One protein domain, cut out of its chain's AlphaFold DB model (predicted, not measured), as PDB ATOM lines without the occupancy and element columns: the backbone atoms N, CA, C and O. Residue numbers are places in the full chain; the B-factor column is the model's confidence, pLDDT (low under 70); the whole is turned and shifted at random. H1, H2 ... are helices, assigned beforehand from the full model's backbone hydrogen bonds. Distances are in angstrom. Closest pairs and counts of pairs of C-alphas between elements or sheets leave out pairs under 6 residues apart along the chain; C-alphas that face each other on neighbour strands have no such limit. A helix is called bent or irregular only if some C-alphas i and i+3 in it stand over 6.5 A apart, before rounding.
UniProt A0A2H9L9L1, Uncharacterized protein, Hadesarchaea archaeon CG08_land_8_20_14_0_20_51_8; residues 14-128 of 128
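AT A GLANCE: This is residues 14 to 128 of the 128 residues of an uncharacterized protein of Hadesarchaea archaeon CG08_land_8_20_14_0_20_51_8 (UniProt A0A2H9L9L1). Two long helices, H1 and H3, lie side by side and run opposite ways in a thin rod, and at one end the chain folds back through the short helix H2. H3 is the longer of the two, and at the other end its residues 118 to 126 stick out, together with residues 127 and 128. The long helices touch only through a part of each, near the first residues of H1. The printed part has 115 residues with three named helices, in the order H1, H2, H3, and no named strand; the class is all helix. The whole is extended, with a radius of gyration of the C-alphas of 26.3 A and spans of 93 by 22 by 11 A.

HOW THE PARTS SIT: H1, residues 14 to 61, touches H3, residues 71 to 126, with 9 pairs of C-alphas within 8 A. Their closest C-alphas are those of Ile 14 and Tyr 114, 6.1 A apart. H1 touches H3 with residues 14 to 25 alone, and H3 touches H1 with residues 103 to 114 alone. Their lines stand at a shallow tilt of 6 degrees, opposite ways, and their centres are 16.4 A apart. H2, residues 63 to 66, is close to H1 but not clearly touching; the closest C-alphas are those of Leu 58 and Leu 65, 6.8 A apart. H2 is also close to H3 but not clearly touching, with the C-alphas of Leu 65 and Ala 71 the closest, at 5.7 A. In H1 every O i to N i+4 pair is within hydrogen-bond range, in H3 49 of 52 are, and H2 is too short for such a pair.

IN THESE COORDINATES: H1 begins at C-alpha 14 (115.311, 273.605, 211.653) and ends at C-alpha 61 (133.687, 243.828, 269.758), a length of 67.8 A. H2 measures 5.8 A from C-alpha 63 to C-alpha 66. H3 measures 82.4 A from C-alpha 71 to C-alpha 126 (102.246, 273.956, 193.988). H3 is neither bent nor irregular, but only just: C-alphas 82 and 85 are 6.2 A apart.

THE WHOLE: The two C-alphas farthest apart are those of Arg 64 and Lys 128, at 92.7 A. Residues 67 to 72 stand free, as do residues 118 to 128, of which 118 to 126 belong to H3; without these stretches the body spans 76 by 21 by 9 A. The printed part has no cut and ends at Lys 128, the chain's last residue. The links H1 to H2 and H2 to H3 are tight. The mean pLDDT of the printed part is 75.4, and residues 31 to 33, 65 to 73 and 125 to 128 are under 70.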
ATOM      1  N   ILE A  14     116.136 274.399 210.729       73.62
ATOM      2  CA  ILE A  14     115.311 273.605 211.653       73.62
ATOM      3  C   ILE A  14     115.728 272.127 211.618       73.62
ATOM      4  O   ILE A  14     115.898 271.522 212.671       73.62
ATOM      5  N   LYS A  15     115.989 271.559 210.429       73.00
ATOM      6  CA  LYS A  15     116.530 270.196 210.286       73.00
ATOM      7  C   LYS A  15     117.856 270.037 211.033       73.00
ATOM      8  O   LYS A  15     118.062 269.044 211.723       73.00
ATOM      9  N   ARG A  16     118.745 271.029 210.916       78.19
ATOM     10  CA  ARG A  16     120.044 271.028 211.598       78.19
ATOM     11  C   ARG A  16     119.893 271.127 213.117       78.19
ATOM     12  O   ARG A  16     120.583 270.406 213.827       78.19
ATOM     13  N   GLU A  17     118.982 271.962 213.615       75.31
ATOM     14  CA  GLU A  17     118.659 272.029 215.048       75.31
ATOM     15  C   GLU A  17     118.055 270.714 215.569       75.31
ATOM     16  O   GLU A  17     118.441 270.256 216.643       75.31
ATOM     17  N   LEU A  18     117.179 270.063 214.795       74.44
ATOM     18  CA  LEU A  18     116.592 268.765 215.144       74.44
ATOM     19  C   LEU A  18     117.669 267.677 215.272       74.44
ATOM     20  O   LEU A  18     117.691 266.926 216.243       74.44
ATOM     21  N   GLU A  19     118.598 267.630 214.320       80.44
ATOM     22  CA  GLU A  19     119.686 266.650 214.284       80.44
ATOM     23  C   GLU A  19     120.734 266.887 215.390       80.44
ATOM     24  O   GLU A  19     121.378 265.947 215.861       80.44
ATOM     25  N   ILE A  20     120.917 268.141 215.823       81.75
ATOM     26  CA  ILE A  20     121.724 268.481 217.004       81.75
ATOM     27  C   ILE A  20     121.009 268.008 218.272       81.75
ATOM     28  O   ILE A  20     121.615 267.294 219.072       81.75
ATOM     29  N   ALA A  21     119.722 268.332 218.423       72.75
ATOM     30  CA  ALA A  21     118.932 267.936 219.585       72.75
ATOM     31  C   ALA A  21     118.852 266.407 219.730       72.75
ATOM     32  O   ALA A  21     118.972 265.886 220.833       72.75
ATOM     33  N   GLU A  22     118.701 265.671 218.629       75.56
ATOM     34  CA  GLU A  22     118.641 264.206 218.632       75.56
ATOM     35  C   GLU A  22     120.000 263.570 218.970       75.56
ATOM     36  O   GLU A  22     120.060 262.605 219.737       75.56
ATOM     37  N   ARG A  23     121.108 264.155 218.491       81.50
ATOM     38  CA  ARG A  23     122.467 263.750 218.888       81.50
ATOM     39  C   ARG A  23     122.754 264.022 220.358       81.50
ATOM     40  O   ARG A  23     123.347 263.167 221.017       81.50
ATOM     41  N   GLU A  24     122.343 265.173 220.880       74.69
ATOM     42  CA  GLU A  24     122.445 265.473 222.312       74.69
ATOM     43  C   GLU A  24     121.585 264.518 223.137       74.69
ATOM     44  O   GLU A  24     122.077 263.967 224.120       74.69
ATOM     45  N   LEU A  25     120.352 264.235 222.705       73.31
ATOM     46  CA  LEU A  25     119.466 263.289 223.381       73.31
ATOM     47  C   LEU A  25     120.091 261.895 223.450       73.31
ATOM     48  O   LEU A  25     120.107 261.269 224.511       73.31
ATOM     49  N   LYS A  26     120.640 261.421 222.327       76.44
ATOM     50  CA  LYS A  26     121.298 260.117 222.239       76.44
ATOM     51  C   LYS A  26     122.545 260.067 223.117       76.44
ATOM     52  O   LYS A  26     122.699 259.128 223.892       76.44
ATOM     53  N   ARG A  27     123.385 261.107 223.068       76.88
ATOM     54  CA  ARG A  27     124.590 261.212 223.905       76.88
ATOM     55  C   ARG A  27     124.237 261.220 225.390       76.88
ATOM     56  O   ARG A  27     124.842 260.475 226.150       76.88
ATOM     57  N   ILE A  28     123.268 262.034 225.806       70.81
ATOM     58  CA  ILE A  28     122.824 262.102 227.204       70.81
ATOM     59  C   ILE A  28     122.273 260.743 227.630       70.81
ATOM     60  O   ILE A  28     122.663 260.245 228.678       70.81
ATOM     61  N   THR A  29     121.451 260.100 226.803       72.25
ATOM     62  CA  THR A  29     120.852 258.798 227.125       72.25
ATOM     63  C   THR A  29     121.905 257.697 227.259       72.25
ATOM     64  O   THR A  29     121.933 257.003 228.272       72.25
ATOM     65  N   GLU A  30     122.809 257.545 226.288       72.38
ATOM     66  CA  GLU A  30     123.846 256.502 226.319       72.38
ATOM     67  C   GLU A  30     124.860 256.735 227.446       72.38
ATOM     68  O   GLU A  30     125.186 255.808 228.195       72.38
ATOM     69  N   PHE A  31     125.331 257.976 227.609       69.31
ATOM     70  CA  PHE A  31     126.335 258.303 228.619       69.31
ATOM     71  C   PHE A  31     125.743 258.220 230.025       69.31
ATOM     72  O   PHE A  31     126.351 257.613 230.905       69.31
ATOM     73  N   GLN A  32     124.530 258.744 230.244       68.75
ATOM     74  CA  GLN A  32     123.866 258.627 231.541       68.75
ATOM     75  C   GLN A  32     123.496 257.189 231.864       68.75
ATOM     76  O   GLN A  32     123.630 256.801 233.019       68.75
ATOM     77  N   TRP A  33     123.094 256.372 230.889       65.56
ATOM     78  CA  TRP A  33     122.785 254.969 231.153       65.56
ATOM     79  C   TRP A  33     124.028 254.180 231.566       65.56
ATOM     80  O   TRP A  33     124.010 253.455 232.564       65.56
ATOM     81  N   MET A  34     125.135 254.356 230.843       72.62
ATOM     82  CA  MET A  34     126.394 253.682 231.160       72.62
ATOM     83  C   MET A  34     126.956 254.148 232.509       72.62
ATOM     84  O   MET A  34     127.365 253.321 233.331       72.62
ATOM     85  N   TYR A  35     126.922 255.457 232.769       70.44
ATOM     86  CA  TYR A  35     127.407 256.044 234.016       70.44
ATOM     87  C   TYR A  35     126.518 255.664 235.205       70.44
ATOM     88  O   TYR A  35     127.035 255.214 236.224       70.44
ATOM     89  N   ALA A  36     125.191 255.726 235.058       71.81
ATOM     90  CA  ALA A  36     124.241 255.301 236.086       71.81
ATOM     91  C   ALA A  36     124.403 253.815 236.411       71.81
ATOM     92  O   ALA A  36     124.444 253.449 237.581       71.81
ATOM     93  N   LYS A  37     124.582 252.953 235.403       72.19
ATOM     94  CA  LYS A  37     124.803 251.517 235.624       72.19
ATOM     95  C   LYS A  37     126.109 251.255 236.373       72.19
ATOM     96  O   LYS A  37     126.151 250.384 237.242       72.19
ATOM     97  N   ARG A  38     127.172 252.001 236.063       75.19
ATOM     98  CA  ARG A  38     128.464 251.882 236.753       75.19
ATOM     99  C   ARG A  38     128.379 252.395 238.190       75.19
ATOM    100  O   ARG A  38     128.824 251.706 239.101       75.19
ATOM    101  N   MET A  39     127.753 253.548 238.390       74.94
ATOM    102  CA  MET A  39     127.567 254.171 239.699       74.94
ATOM    103  C   MET A  39     126.640 253.341 240.596       74.94
ATOM    104  O   MET A  39     126.920 253.200 241.779       74.94
ATOM    105  N   LEU A  40     125.609 252.701 240.033       75.88
ATOM    106  CA  LEU A  40     124.739 251.768 240.752       75.88
ATOM    107  C   LEU A  40     125.502 250.516 241.200       75.88
ATOM    108  O   LEU A  40     125.370 250.108 242.347       75.88
ATOM    109  N   LYS A  41     126.337 249.931 240.328       74.94
ATOM    110  CA  LYS A  41     127.188 248.785 240.691       74.94
ATOM    111  C   LYS A  41     128.175 249.140 241.804       74.94
ATOM    112  O   LYS A  41     128.304 248.375 242.753       74.94
ATOM    113  N   PHE A  42     128.835 250.294 241.705       79.62
ATOM    114  CA  PHE A  42     129.746 250.780 242.745       79.62
ATOM    115  C   PHE A  42     129.016 251.098 244.050       79.62
ATOM    116  O   PHE A  42     129.479 250.695 245.110       79.62
ATOM    117  N   GLY A  43     127.864 251.769 243.981       80.44
ATOM    118  CA  GLY A  43     127.040 252.073 245.148       80.44
ATOM    119  C   GLY A  43     126.551 250.805 245.843       80.44
ATOM    120  O   GLY A  43     126.660 250.696 247.058       80.44
ATOM    121  N   PHE A  44     126.098 249.811 245.077       79.12
ATOM    122  CA  PHE A  44     125.671 248.520 245.611       79.12
ATOM    123  C   PHE A  44     126.833 247.740 246.238       79.12
ATOM    124  O   PHE A  44     126.702 247.238 247.351       79.12
ATOM    125  N   ALA A  45     127.992 247.695 245.574       81.62
ATOM    126  CA  ALA A  45     129.189 247.056 246.117       81.62
ATOM    127  C   ALA A  45     129.675 247.746 247.402       81.62
ATOM    128  O   ALA A  45     129.959 247.075 248.390       81.62
ATOM    129  N   SER A  46     129.707 249.082 247.416       82.88
ATOM    130  CA  SER A  46     130.064 249.872 248.598       82.88
ATOM    131  C   SER A  46     129.064 249.685 249.736       82.88
ATOM    132  O   SER A  46     129.465 249.692 250.897       82.88
ATOM    133  N   TRP A  47     127.777 249.524 249.425       83.25
ATOM    134  CA  TRP A  47     126.740 249.277 250.421       83.25
ATOM    135  C   TRP A  47     126.896 247.894 251.057       83.25
ATOM    136  O   TRP A  47     126.959 247.802 252.280       83.25
ATOM    137  N   ILE A  48     127.066 246.837 250.250       84.69
ATOM    138  CA  ILE A  48     127.355 245.482 250.755       84.69
ATOM    139  C   ILE A  48     128.617 245.494 251.616       84.69
ATOM    140  O   ILE A  48     128.632 244.913 252.699       84.69
ATOM    141  N   PHE A  49     129.666 246.172 251.148       87.44
ATOM    142  CA  PHE A  49     130.915 246.284 251.885       87.44
ATOM    143  C   PHE A  49     130.719 246.983 253.237       87.44
ATOM    144  O   PHE A  49     131.167 246.463 254.254       87.44
ATOM    145  N   GLY A  50     129.998 248.108 253.270       84.25
ATOM    146  CA  GLY A  50     129.701 248.836 254.507       84.25
ATOM    147  C   GLY A  50     128.879 248.014 255.502       84.25
ATOM    148  O   GLY A  50     129.210 247.981 256.685       84.25
ATOM    149  N   VAL A  51     127.858 247.293 255.024       84.12
ATOM    150  CA  VAL A  51     127.046 246.392 255.858       84.12
ATOM    151  C   VAL A  51     127.903 245.246 256.407       84.12
ATOM    152  O   VAL A  51     127.882 244.981 257.605       84.12
ATOM    153  N   SER A  52     128.709 244.604 255.559       85.12
ATOM    154  CA  SER A  52     129.598 243.507 255.960       85.12
ATOM    155  C   SER A  52     130.643 243.948 256.992       85.12
ATOM    156  O   SER A  52     130.840 243.279 258.011       85.12
ATOM    157  N   ALA A  53     131.271 245.108 256.781       86.31
ATOM    158  CA  ALA A  53     132.231 245.681 257.719       86.31
ATOM    159  C   ALA A  53     131.572 246.027 259.064       86.31
ATOM    160  O   ALA A  53     132.134 245.724 260.114       86.31
ATOM    161  N   PHE A  54     130.359 246.590 259.046       82.62
ATOM    162  CA  PHE A  54     129.596 246.909 260.255       82.62
ATOM    163  C   PHE A  54     129.305 245.664 261.106       82.62
ATOM    164  O   PHE A  54     129.579 245.660 262.306       82.62
ATOM    165  N   PHE A  55     128.823 244.582 260.486       81.62
ATOM    166  CA  PHE A  55     128.607 243.317 261.194       81.62
ATOM    167  C   PHE A  55     129.917 242.694 261.686       81.62
ATOM    168  O   PHE A  55     129.960 242.184 262.802       81.62
ATOM    169  N   SER A  56     130.994 242.780 260.901       84.19
ATOM    170  CA  SER A  56     132.310 242.271 261.309       84.19
ATOM    171  C   SER A  56     132.822 242.973 262.569       84.19
ATOM    172  O   SER A  56     133.269 242.309 263.500       84.19
ATOM    173  N   VAL A  57     132.696 244.304 262.643       84.00
ATOM    174  CA  VAL A  57     133.073 245.083 263.835       84.00
ATOM    175  C   VAL A  57     132.222 244.687 265.040       84.00
ATOM    176  O   VAL A  57     132.775 244.466 266.114       84.00
ATOM    177  N   LEU A  58     130.905 244.538 264.871       78.50
ATOM    178  CA  LEU A  58     130.012 244.121 265.960       78.50
ATOM    179  C   LEU A  58     130.366 242.737 266.516       78.50
ATOM    180  O   LEU A  58     130.387 242.563 267.731       78.50
ATOM    181  N   ILE A  59     130.679 241.773 265.646       80.81
ATOM    182  CA  ILE A  59     131.059 240.415 266.055       80.81
ATOM    183  C   ILE A  59     132.393 240.417 266.815       80.81
ATOM    184  O   ILE A  59     132.522 239.693 267.799       80.81
ATOM    185  N   ILE A  60     133.368 241.223 266.374       83.75
ATOM    186  CA  ILE A  60     134.688 241.325 267.018       83.75
ATOM    187  C   ILE A  60     134.591 242.001 268.390       83.75
ATOM    188  O   ILE A  60     135.291 241.590 269.313       83.75
ATOM    189  N   TYR A  61     133.759 243.039 268.528       77.62
ATOM    190  CA  TYR A  61     133.687 243.828 269.758       77.62
ATOM    191  C   TYR A  61     132.866 243.140 270.855       77.62
ATOM    192  O   TYR A  61     133.359 242.980 271.967       77.62
ATOM    193  N   ASP A  62     131.628 242.736 270.554       74.75
ATOM    194  CA  ASP A  62     130.786 241.930 271.444       74.75
ATOM    195  C   ASP A  62     129.558 241.419 270.673       74.75
ATOM    196  O   ASP A  62     128.659 242.180 270.303       74.75
ATOM    197  N   SER A  63     129.478 240.103 270.472       71.88
ATOM    198  CA  SER A  63     128.366 239.461 269.764       71.88
ATOM    199  C   SER A  63     127.018 239.609 270.480       71.88
ATOM    200  O   SER A  63     125.969 239.487 269.841       71.88
ATOM    201  N   ARG A  64     127.009 239.947 271.777       70.19
ATOM    202  CA  ARG A  64     125.785 240.248 272.538       70.19
ATOM    203  C   ARG A  64     125.134 241.559 272.107       70.19
ATOM    204  O   ARG A  64     123.949 241.752 272.366       70.19
ATOM    205  N   LEU A  65     125.845 242.434 271.392       65.06
ATOM    206  CA  LEU A  65     125.273 243.668 270.843       65.06
ATOM    207  C   LEU A  65     124.220 243.407 269.755       65.06
ATOM    208  O   LEU A  65     123.379 244.273 269.514       65.06
ATOM    209  N   LEU A  66     124.241 242.221 269.132       66.25
ATOM    210  CA  LEU A  66     123.267 241.789 268.123       66.25
ATOM    211  C   LEU A  66     121.958 241.255 268.727       66.25
ATOM    212  O   LEU A  66     120.933 241.276 268.050       66.25
ATOM    213  N   SER A  67     121.979 240.784 269.977       66.69
ATOM    214  CA  SER A  67     120.847 240.101 270.629       66.69
ATOM    215  C   SER A  67     120.389 240.735 271.952       66.69
ATOM    216  O   SER A  67     119.319 240.391 272.448       66.69
ATOM    217  N   GLY A  68     121.162 241.666 272.519       64.69
ATOM    218  CA  GLY A  68     120.854 242.390 273.756       64.69
ATOM    219  C   GLY A  68     120.126 243.723 273.545       64.69
ATOM    220  O   GLY A  68     119.838 244.139 272.427       64.69
ATOM    221  N   THR A  69     119.862 244.448 274.633       61.94
ATOM    222  CA  THR A  69     119.129 245.735 274.672       61.94
ATOM    223  C   THR A  69     119.702 246.821 273.743       61.94
ATOM    224  O   THR A  69     118.969 247.682 273.251       61.94
ATOM    225  N   SER A  70     120.998 246.753 273.439       59.16
ATOM    226  CA  SER A  70     121.718 247.600 272.475       59.16
ATOM    227  C   SER A  70     121.350 247.349 271.003       59.16
ATOM    228  O   SER A  70     121.528 248.241 270.172       59.16
ATOM    229  N   ALA A  71     120.776 246.187 270.668       62.62
ATOM    230  CA  ALA A  71     120.271 245.890 269.325       62.62
ATOM    231  C   ALA A  71     119.136 246.844 268.912       62.62
ATOM    232  O   ALA A  71     118.931 247.088 267.722       62.62
ATOM    233  N   SER A  72     118.439 247.448 269.886       66.31
ATOM    234  CA  SER A  72     117.351 248.402 269.638       66.31
ATOM    235  C   SER A  72     117.784 249.658 268.873       66.31
ATOM    236  O   SER A  72     116.956 250.241 268.184       66.31
ATOM    237  N   ILE A  73     119.065 250.052 268.933       69.00
ATOM    238  CA  ILE A  73     119.609 251.211 268.198       69.00
ATOM    239  C   ILE A  73     120.256 250.777 266.875       69.00
ATOM    240  O   ILE A  73     120.177 251.501 265.882       69.00
ATOM    241  N   ALA A  74     120.846 249.579 266.826       70.69
ATOM    242  CA  ALA A  74     121.513 249.056 265.633       70.69
ATOM    243  C   ALA A  74     120.535 248.795 264.472       70.69
ATOM    244  O   ALA A  74     120.836 249.128 263.323       70.69
ATOM    245  N   TRP A  75     119.345 248.255 264.760       73.12
ATOM    246  CA  TRP A  75     118.322 247.985 263.742       73.12
ATOM    247  C   TRP A  75     117.789 249.257 263.060       73.12
ATOM    248  O   TRP A  75     117.826 249.315 261.829       73.12
ATOM    249  N   PRO A  76     117.361 250.309 263.788       77.75
ATOM    250  CA  PRO A  76     116.994 251.586 263.181       77.75
ATOM    251  C   PRO A  76     118.121 252.210 262.357       77.75
ATOM    252  O   PRO A  76     117.852 252.757 261.289       77.75
ATOM    253  N   LEU A  77     119.377 252.100 262.810       75.88
ATOM    254  CA  LEU A  77     120.531 252.606 262.063       75.88
ATOM    255  C   LEU A  77     120.701 251.883 260.722       75.88
ATOM    256  O   LEU A  77     120.932 252.535 259.707       75.88
ATOM    257  N   LEU A  78     120.543 250.555 260.701       76.50
ATOM    258  CA  LEU A  78     120.579 249.751 259.476       76.50
ATOM    259  C   LEU A  78     119.424 250.102 258.530       76.50
ATOM    260  O   LEU A  78     119.635 250.227 257.324       76.50
ATOM    261  N   VAL A  79     118.221 250.317 259.070       77.69
ATOM    262  CA  VAL A  79     117.061 250.768 258.285       77.69
ATOM    263  C   VAL A  79     117.329 252.144 257.672       77.69
ATOM    264  O   VAL A  79     117.087 252.334 256.480       77.69
ATOM    265  N   LEU A  80     117.891 253.089 258.434       77.75
ATOM    266  CA  LEU A  80     118.276 254.404 257.911       77.75
ATOM    267  C   LEU A  80     119.368 254.285 256.838       77.75
ATOM    268  O   LEU A  80     119.266 254.901 255.776       77.75
ATOM    269  N   ALA A  81     120.386 253.458 257.087       78.25
ATOM    270  CA  ALA A  81     121.488 253.210 256.161       78.25
ATOM    271  C   ALA A  81     121.024 252.547 254.852       78.25
ATOM    272  O   ALA A  81     121.637 252.760 253.808       78.25
ATOM    273  N   ALA A  82     119.931 251.779 254.879       77.06
ATOM    274  CA  ALA A  82     119.283 251.241 253.684       77.06
ATOM    275  C   ALA A  82     118.353 252.266 253.004       77.06
ATOM    276  O   ALA A  82     118.305 252.339 251.775       77.06
ATOM    277  N   ALA A  83     117.642 253.089 253.777       76.25
ATOM    278  CA  ALA A  83     116.688 254.067 253.257       76.25
ATOM    279  C   ALA A  83     117.365 255.247 252.535       76.25
ATOM    280  O   ALA A  83     116.856 255.724 251.518       76.25
ATOM    281  N   VAL A  84     118.521 255.710 253.023       76.62
ATOM    282  CA  VAL A  84     119.233 256.869 252.455       76.62
ATOM    283  C   VAL A  84     119.653 256.647 250.989       76.62
ATOM    284  O   VAL A  84     119.295 257.478 250.150       76.62
ATOM    285  N   PRO A  85     120.324 255.541 250.612       76.69
ATOM    286  CA  PRO A  85     120.652 255.258 249.214       76.69
ATOM    287  C   PRO A  85     119.417 255.184 248.311       76.69
ATOM    288  O   PRO A  85     119.429 255.728 247.207       76.69
ATOM    289  N   VAL A  86     118.332 254.561 248.786       76.94
ATOM    290  CA  VAL A  86     117.073 254.430 248.033       76.94
ATOM    291  C   VAL A  86     116.453 255.802 247.767       76.94
ATOM    292  O   VAL A  86     116.055 256.092 246.637       76.94
ATOM    293  N   MET A  87     116.433 256.678 248.774       77.25
ATOM    294  CA  MET A  87     115.949 258.054 248.642       77.25
ATOM    295  C   MET A  87     116.796 258.870 247.661       77.25
ATOM    296  O   MET A  87     116.244 259.546 246.790       77.25
ATOM    297  N   ILE A  88     118.127 258.773 247.743       77.00
ATOM    298  CA  ILE A  88     119.041 259.461 246.819       77.00
ATOM    299  C   ILE A  88     118.784 259.002 245.379       77.00
ATOM    300  O   ILE A  88     118.596 259.838 244.490       77.00
ATOM    301  N   ILE A  89     118.707 257.687 245.144       79.50
ATOM    302  CA  ILE A  89     118.424 257.120 243.818       79.50
ATOM    303  C   ILE A  89     117.067 257.616 243.302       79.50
ATOM    304  O   ILE A  89     116.975 258.073 242.162       79.50
ATOM    305  N   ALA A  90     116.027 257.594 244.137       75.88
ATOM    306  CA  ALA A  90     114.693 258.045 243.755       75.88
ATOM    307  C   ALA A  90     114.666 259.529 243.344       75.88
ATOM    308  O   ALA A  90     114.039 259.883 242.340       75.88
ATOM    309  N   VAL A  91     115.369 260.404 244.073       78.19
ATOM    310  CA  VAL A  91     115.474 261.837 243.741       78.19
ATOM    311  C   VAL A  91     116.211 262.044 242.416       78.19
ATOM    312  O   VAL A  91     115.736 262.798 241.560       78.19
ATOM    313  N   PHE A  92     117.330 261.349 242.208       75.88
ATOM    314  CA  PHE A  92     118.082 261.435 240.955       75.88
ATOM    315  C   PHE A  92     117.264 260.942 239.759       75.88
ATOM    316  O   PHE A  92     117.199 261.639 238.745       75.88
ATOM    317  N   ILE A  93     116.577 259.803 239.888       76.62
ATOM    318  CA  ILE A  93     115.696 259.275 238.835       76.62
ATOM    319  C   ILE A  93     114.613 260.297 238.487       76.62
ATOM    320  O   ILE A  93     114.405 260.584 237.310       76.62
ATOM    321  N   ARG A  94     113.956 260.906 239.484       77.50
ATOM    322  CA  ARG A  94     112.931 261.936 239.235       77.50
ATOM    323  C   ARG A  94     113.485 263.123 238.449       77.50
ATOM    324  O   ARG A  94     112.839 263.574 237.504       77.50
ATOM    325  N   LYS A  95     114.681 263.604 238.804       77.06
ATOM    326  CA  LYS A  95     115.337 264.720 238.107       77.06
ATOM    327  C   LYS A  95     115.674 264.361 236.657       77.06
ATOM    328  O   LYS A  95     115.398 265.151 235.758       77.06
ATOM    329  N   LEU A  96     116.194 263.156 236.423       74.81
ATOM    330  CA  LEU A  96     116.502 262.661 235.079       74.81
ATOM    331  C   LEU A  96     115.240 262.489 234.226       74.81
ATOM    332  O   LEU A  96     115.201 262.949 233.088       74.81
ATOM    333  N   VAL A  97     114.179 261.904 234.781       76.38
ATOM    334  CA  VAL A  97     112.892 261.744 234.083       76.38
ATOM    335  C   VAL A  97     112.283 263.102 233.720       76.38
ATOM    336  O   VAL A  97     111.735 263.256 232.627       76.38
ATOM    337  N   ALA A  98     112.385 264.100 234.602       77.25
ATOM    338  CA  ALA A  98     111.921 265.454 234.315       77.25
ATOM    339  C   ALA A  98     112.701 266.096 233.154       77.25
ATOM    340  O   ALA A  98     112.092 266.712 232.274       77.25
ATOM    341  N   GLU A  99     114.021 265.904 233.120       75.25
ATOM    342  CA  GLU A  99     114.892 266.404 232.055       75.25
ATOM    343  C   GLU A  99     114.569 265.743 230.706       75.25
ATOM    344  O   GLU A  99     114.361 266.440 229.710       75.25
ATOM    345  N   ILE A 100     114.407 264.414 230.695       74.00
ATOM    346  CA  ILE A 100     113.997 263.642 229.512       74.00
ATOM    347  C   ILE A 100     112.650 264.154 228.991       74.00
ATOM    348  O   ILE A 100     112.538 264.502 227.816       74.00
ATOM    349  N   LYS A 101     111.645 264.308 229.865       77.62
ATOM    350  CA  LYS A 101     110.329 264.852 229.479       77.62
ATOM    351  C   LYS A 101     110.400 266.284 228.949       77.62
ATOM    352  O   LYS A 101     109.541 266.687 228.160       77.62
ATOM    353  N   ARG A 102     111.350 267.106 229.409       81.50
ATOM    354  CA  ARG A 102     111.545 268.465 228.876       81.50
ATOM    355  C   ARG A 102     112.103 268.402 227.459       81.50
ATOM    356  O   ARG A 102     111.537 269.023 226.563       81.50
ATOM    357  N   LEU A 103     113.167 267.633 227.257       72.50
ATOM    358  CA  LEU A 103     113.803 267.470 225.953       72.50
ATOM    359  C   LEU A 103     112.860 266.824 224.927       72.50
ATOM    360  O   LEU A 103     112.807 267.256 223.779       72.50
ATOM    361  N   GLU A 104     112.045 265.858 225.345       76.44
ATOM    362  CA  GLU A 104     111.051 265.221 224.479       76.44
ATOM    363  C   GLU A 104     109.957 266.203 224.025       76.44
ATOM    364  O   GLU A 104     109.559 266.204 222.857       76.44
ATOM    365  N   ARG A 105     109.514 267.103 224.917       83.56
ATOM    366  CA  ARG A 105     108.593 268.196 224.559       83.56
ATOM    367  C   ARG A 105     109.216 269.159 223.551       83.56
ATOM    368  O   ARG A 105     108.551 269.529 222.587       83.56
ATOM    369  N   VAL A 106     110.484 269.523 223.745       77.69
ATOM    370  CA  VAL A 106     111.225 270.387 222.812       77.69
ATOM    371  C   VAL A 106     111.359 269.718 221.441       77.69
ATOM    372  O   VAL A 106     111.060 270.352 220.432       77.69
ATOM    373  N   ARG A 107     111.696 268.422 221.394       75.38
ATOM    374  CA  ARG A 107     111.748 267.639 220.148       75.38
ATOM    375  C   ARG A 107     110.406 267.659 219.416       75.38
ATOM    376  O   ARG A 107     110.383 267.963 218.229       75.38
ATOM    377  N   LYS A 108     109.291 267.384 220.107       80.56
ATOM    378  CA  LYS A 108     107.944 267.415 219.502       80.56
ATOM    379  C   LYS A 108     107.588 268.798 218.950       80.56
ATOM    380  O   LYS A 108     107.055 268.886 217.849       80.56
ATOM    381  N   ALA A 109     107.915 269.864 219.682       80.19
ATOM    382  CA  ALA A 109     107.677 271.232 219.228       80.19
ATOM    383  C   ALA A 109     108.464 271.547 217.942       80.19
ATOM    384  O   ALA A 109     107.862 271.949 216.946       80.19
ATOM    385  N   LEU A 110     109.774 271.272 217.931       72.75
ATOM    386  CA  LEU A 110     110.649 271.475 216.767       72.75
ATOM    387  C   LEU A 110     110.186 270.674 215.544       72.75
ATOM    388  O   LEU A 110     110.227 271.179 214.425       72.75
ATOM    389  N   LEU A 111     109.717 269.443 215.756       78.06
ATOM    390  CA  LEU A 111     109.232 268.570 214.688       78.06
ATOM    391  C   LEU A 111     107.923 269.096 214.080       78.06
ATOM    392  O   LEU A 111     107.798 269.154 212.860       78.06
ATOM    393  N   SER A 112     107.002 269.597 214.913       81.44
ATOM    394  CA  SER A 112     105.772 270.242 214.432       81.44
ATOM    395  C   SER A 112     106.043 271.542 213.661       81.44
ATOM    396  O   SER A 112     105.355 271.864 212.692       81.44
ATOM    397  N   GLU A 113     107.065 272.297 214.069       78.44
ATOM    398  CA  GLU A 113     107.459 273.536 213.400       78.44
ATOM    399  C   GLU A 113     108.144 273.246 212.058       78.44
ATOM    400  O   GLU A 113     107.873 273.917 211.062       78.44
ATOM    401  N   TYR A 114     108.952 272.186 211.999       71.25
ATOM    402  CA  TYR A 114     109.545 271.686 210.764       71.25
ATOM    403  C   TYR A 114     108.493 271.234 209.742       71.25
ATOM    404  O   TYR A 114     108.556 271.664 208.588       71.25
ATOM    405  N   GLU A 115     107.505 270.433 210.158       77.94
ATOM    406  CA  GLU A 115     106.396 270.013 209.286       77.94
ATOM    407  C   GLU A 115     105.642 271.213 208.720       77.94
ATOM    408  O   GLU A 115     105.423 271.290 207.511       77.94
ATOM    409  N   ARG A 116     105.309 272.199 209.562       81.50
ATOM    410  CA  ARG A 116     104.626 273.424 209.114       81.50
ATOM    411  C   ARG A 116     105.434 274.197 208.079       81.50
ATOM    412  O   ARG A 116     104.861 274.692 207.112       81.50
ATOM    413  N   VAL A 117     106.748 274.318 208.273       79.44
ATOM    414  CA  VAL A 117     107.629 275.042 207.343       79.44
ATOM    415  C   VAL A 117     107.781 274.297 206.016       79.44
ATOM    416  O   VAL A 117     107.791 274.941 204.966       79.44
ATOM    417  N   ILE A 118     107.857 272.963 206.033       76.19
ATOM    418  CA  ILE A 118     107.862 272.156 204.805       76.19
ATOM    419  C   ILE A 118     106.536 272.281 204.068       76.19
ATOM    420  O   ILE A 118     106.549 272.570 202.875       76.19
ATOM    421  N   LEU A 119     105.411 272.105 204.760       77.50
ATOM    422  CA  LEU A 119     104.083 272.174 204.150       77.50
ATOM    423  C   LEU A 119     103.830 273.539 203.509       77.50
ATOM    424  O   LEU A 119     103.326 273.597 202.393       77.50
ATOM    425  N   ARG A 120     104.254 274.634 204.155       77.12
ATOM    426  CA  ARG A 120     104.186 275.979 203.560       77.12
ATOM    427  C   ARG A 120     105.001 276.092 202.280       77.12
ATOM    428  O   ARG A 120     104.499 276.592 201.285       77.12
ATOM    429  N   ARG A 121     106.244 275.607 202.309       73.00
ATOM    430  CA  ARG A 121     107.136 275.657 201.148       73.00
ATOM    431  C   ARG A 121     106.602 274.805 199.994       73.00
ATOM    432  O   ARG A 121     106.728 275.212 198.851       73.00
ATOM    433  N   VAL A 122     106.025 273.640 200.281       72.62
ATOM    434  CA  VAL A 122     105.397 272.781 199.265       72.62
ATOM    435  C   VAL A 122     104.137 273.442 198.702       72.62
ATOM    436  O   VAL A 122     103.971 273.451 197.490       72.62
ATOM    437  N   GLY A 123     103.306 274.062 199.546       70.81
ATOM    438  CA  GLY A 123     102.150 274.847 199.102       70.81
ATOM    439  C   GLY A 123     102.543 275.977 198.148       70.81
ATOM    440  O   GLY A 123     102.005 276.052 197.053       70.81
ATOM    441  N   GLU A 124     103.564 276.766 198.495       70.06
ATOM    442  CA  GLU A 124     104.095 277.842 197.638       70.06
ATOM    443  C   GLU A 124     104.702 277.348 196.310       70.06
ATOM    444  O   GLU A 124     104.807 278.123 195.365       70.06
ATOM    445  N   ILE A 125     105.141 276.086 196.235       68.69
ATOM    446  CA  ILE A 125     105.657 275.472 194.999       68.69
ATOM    447  C   ILE A 125     104.512 274.958 194.117       68.69
ATOM    448  O   ILE A 125     104.651 274.971 192.902       68.69
ATOM    449  N   ILE A 126     103.413 274.489 194.712       66.25
ATOM    450  CA  ILE A 126     102.246 273.956 193.988       66.25
ATOM    451  C   ILE A 126     101.340 275.086 193.474       66.25
ATOM    452  O   ILE A 126     100.672 274.921 192.459       66.25
ATOM    453  N   GLU A 127     101.308 276.226 194.164       58.78
ATOM    454  CA  GLU A 127     100.497 277.400 193.804       58.78
ATOM    455  C   GLU A 127     101.158 278.301 192.736       58.78
ATOM    456  O   GLU A 127     100.604 279.338 192.370       58.78
ATOM    457  N   LYS A 128     102.344 277.918 192.245       45.59
ATOM    458  CA  LYS A 128     103.141 278.628 191.235       45.59
ATOM    459  C   LYS A 128     103.219 277.840 189.934       45.59
ATOM    460  O   LYS A 128     103.230 278.503 188.875       45.59
TER     461      LYS A 128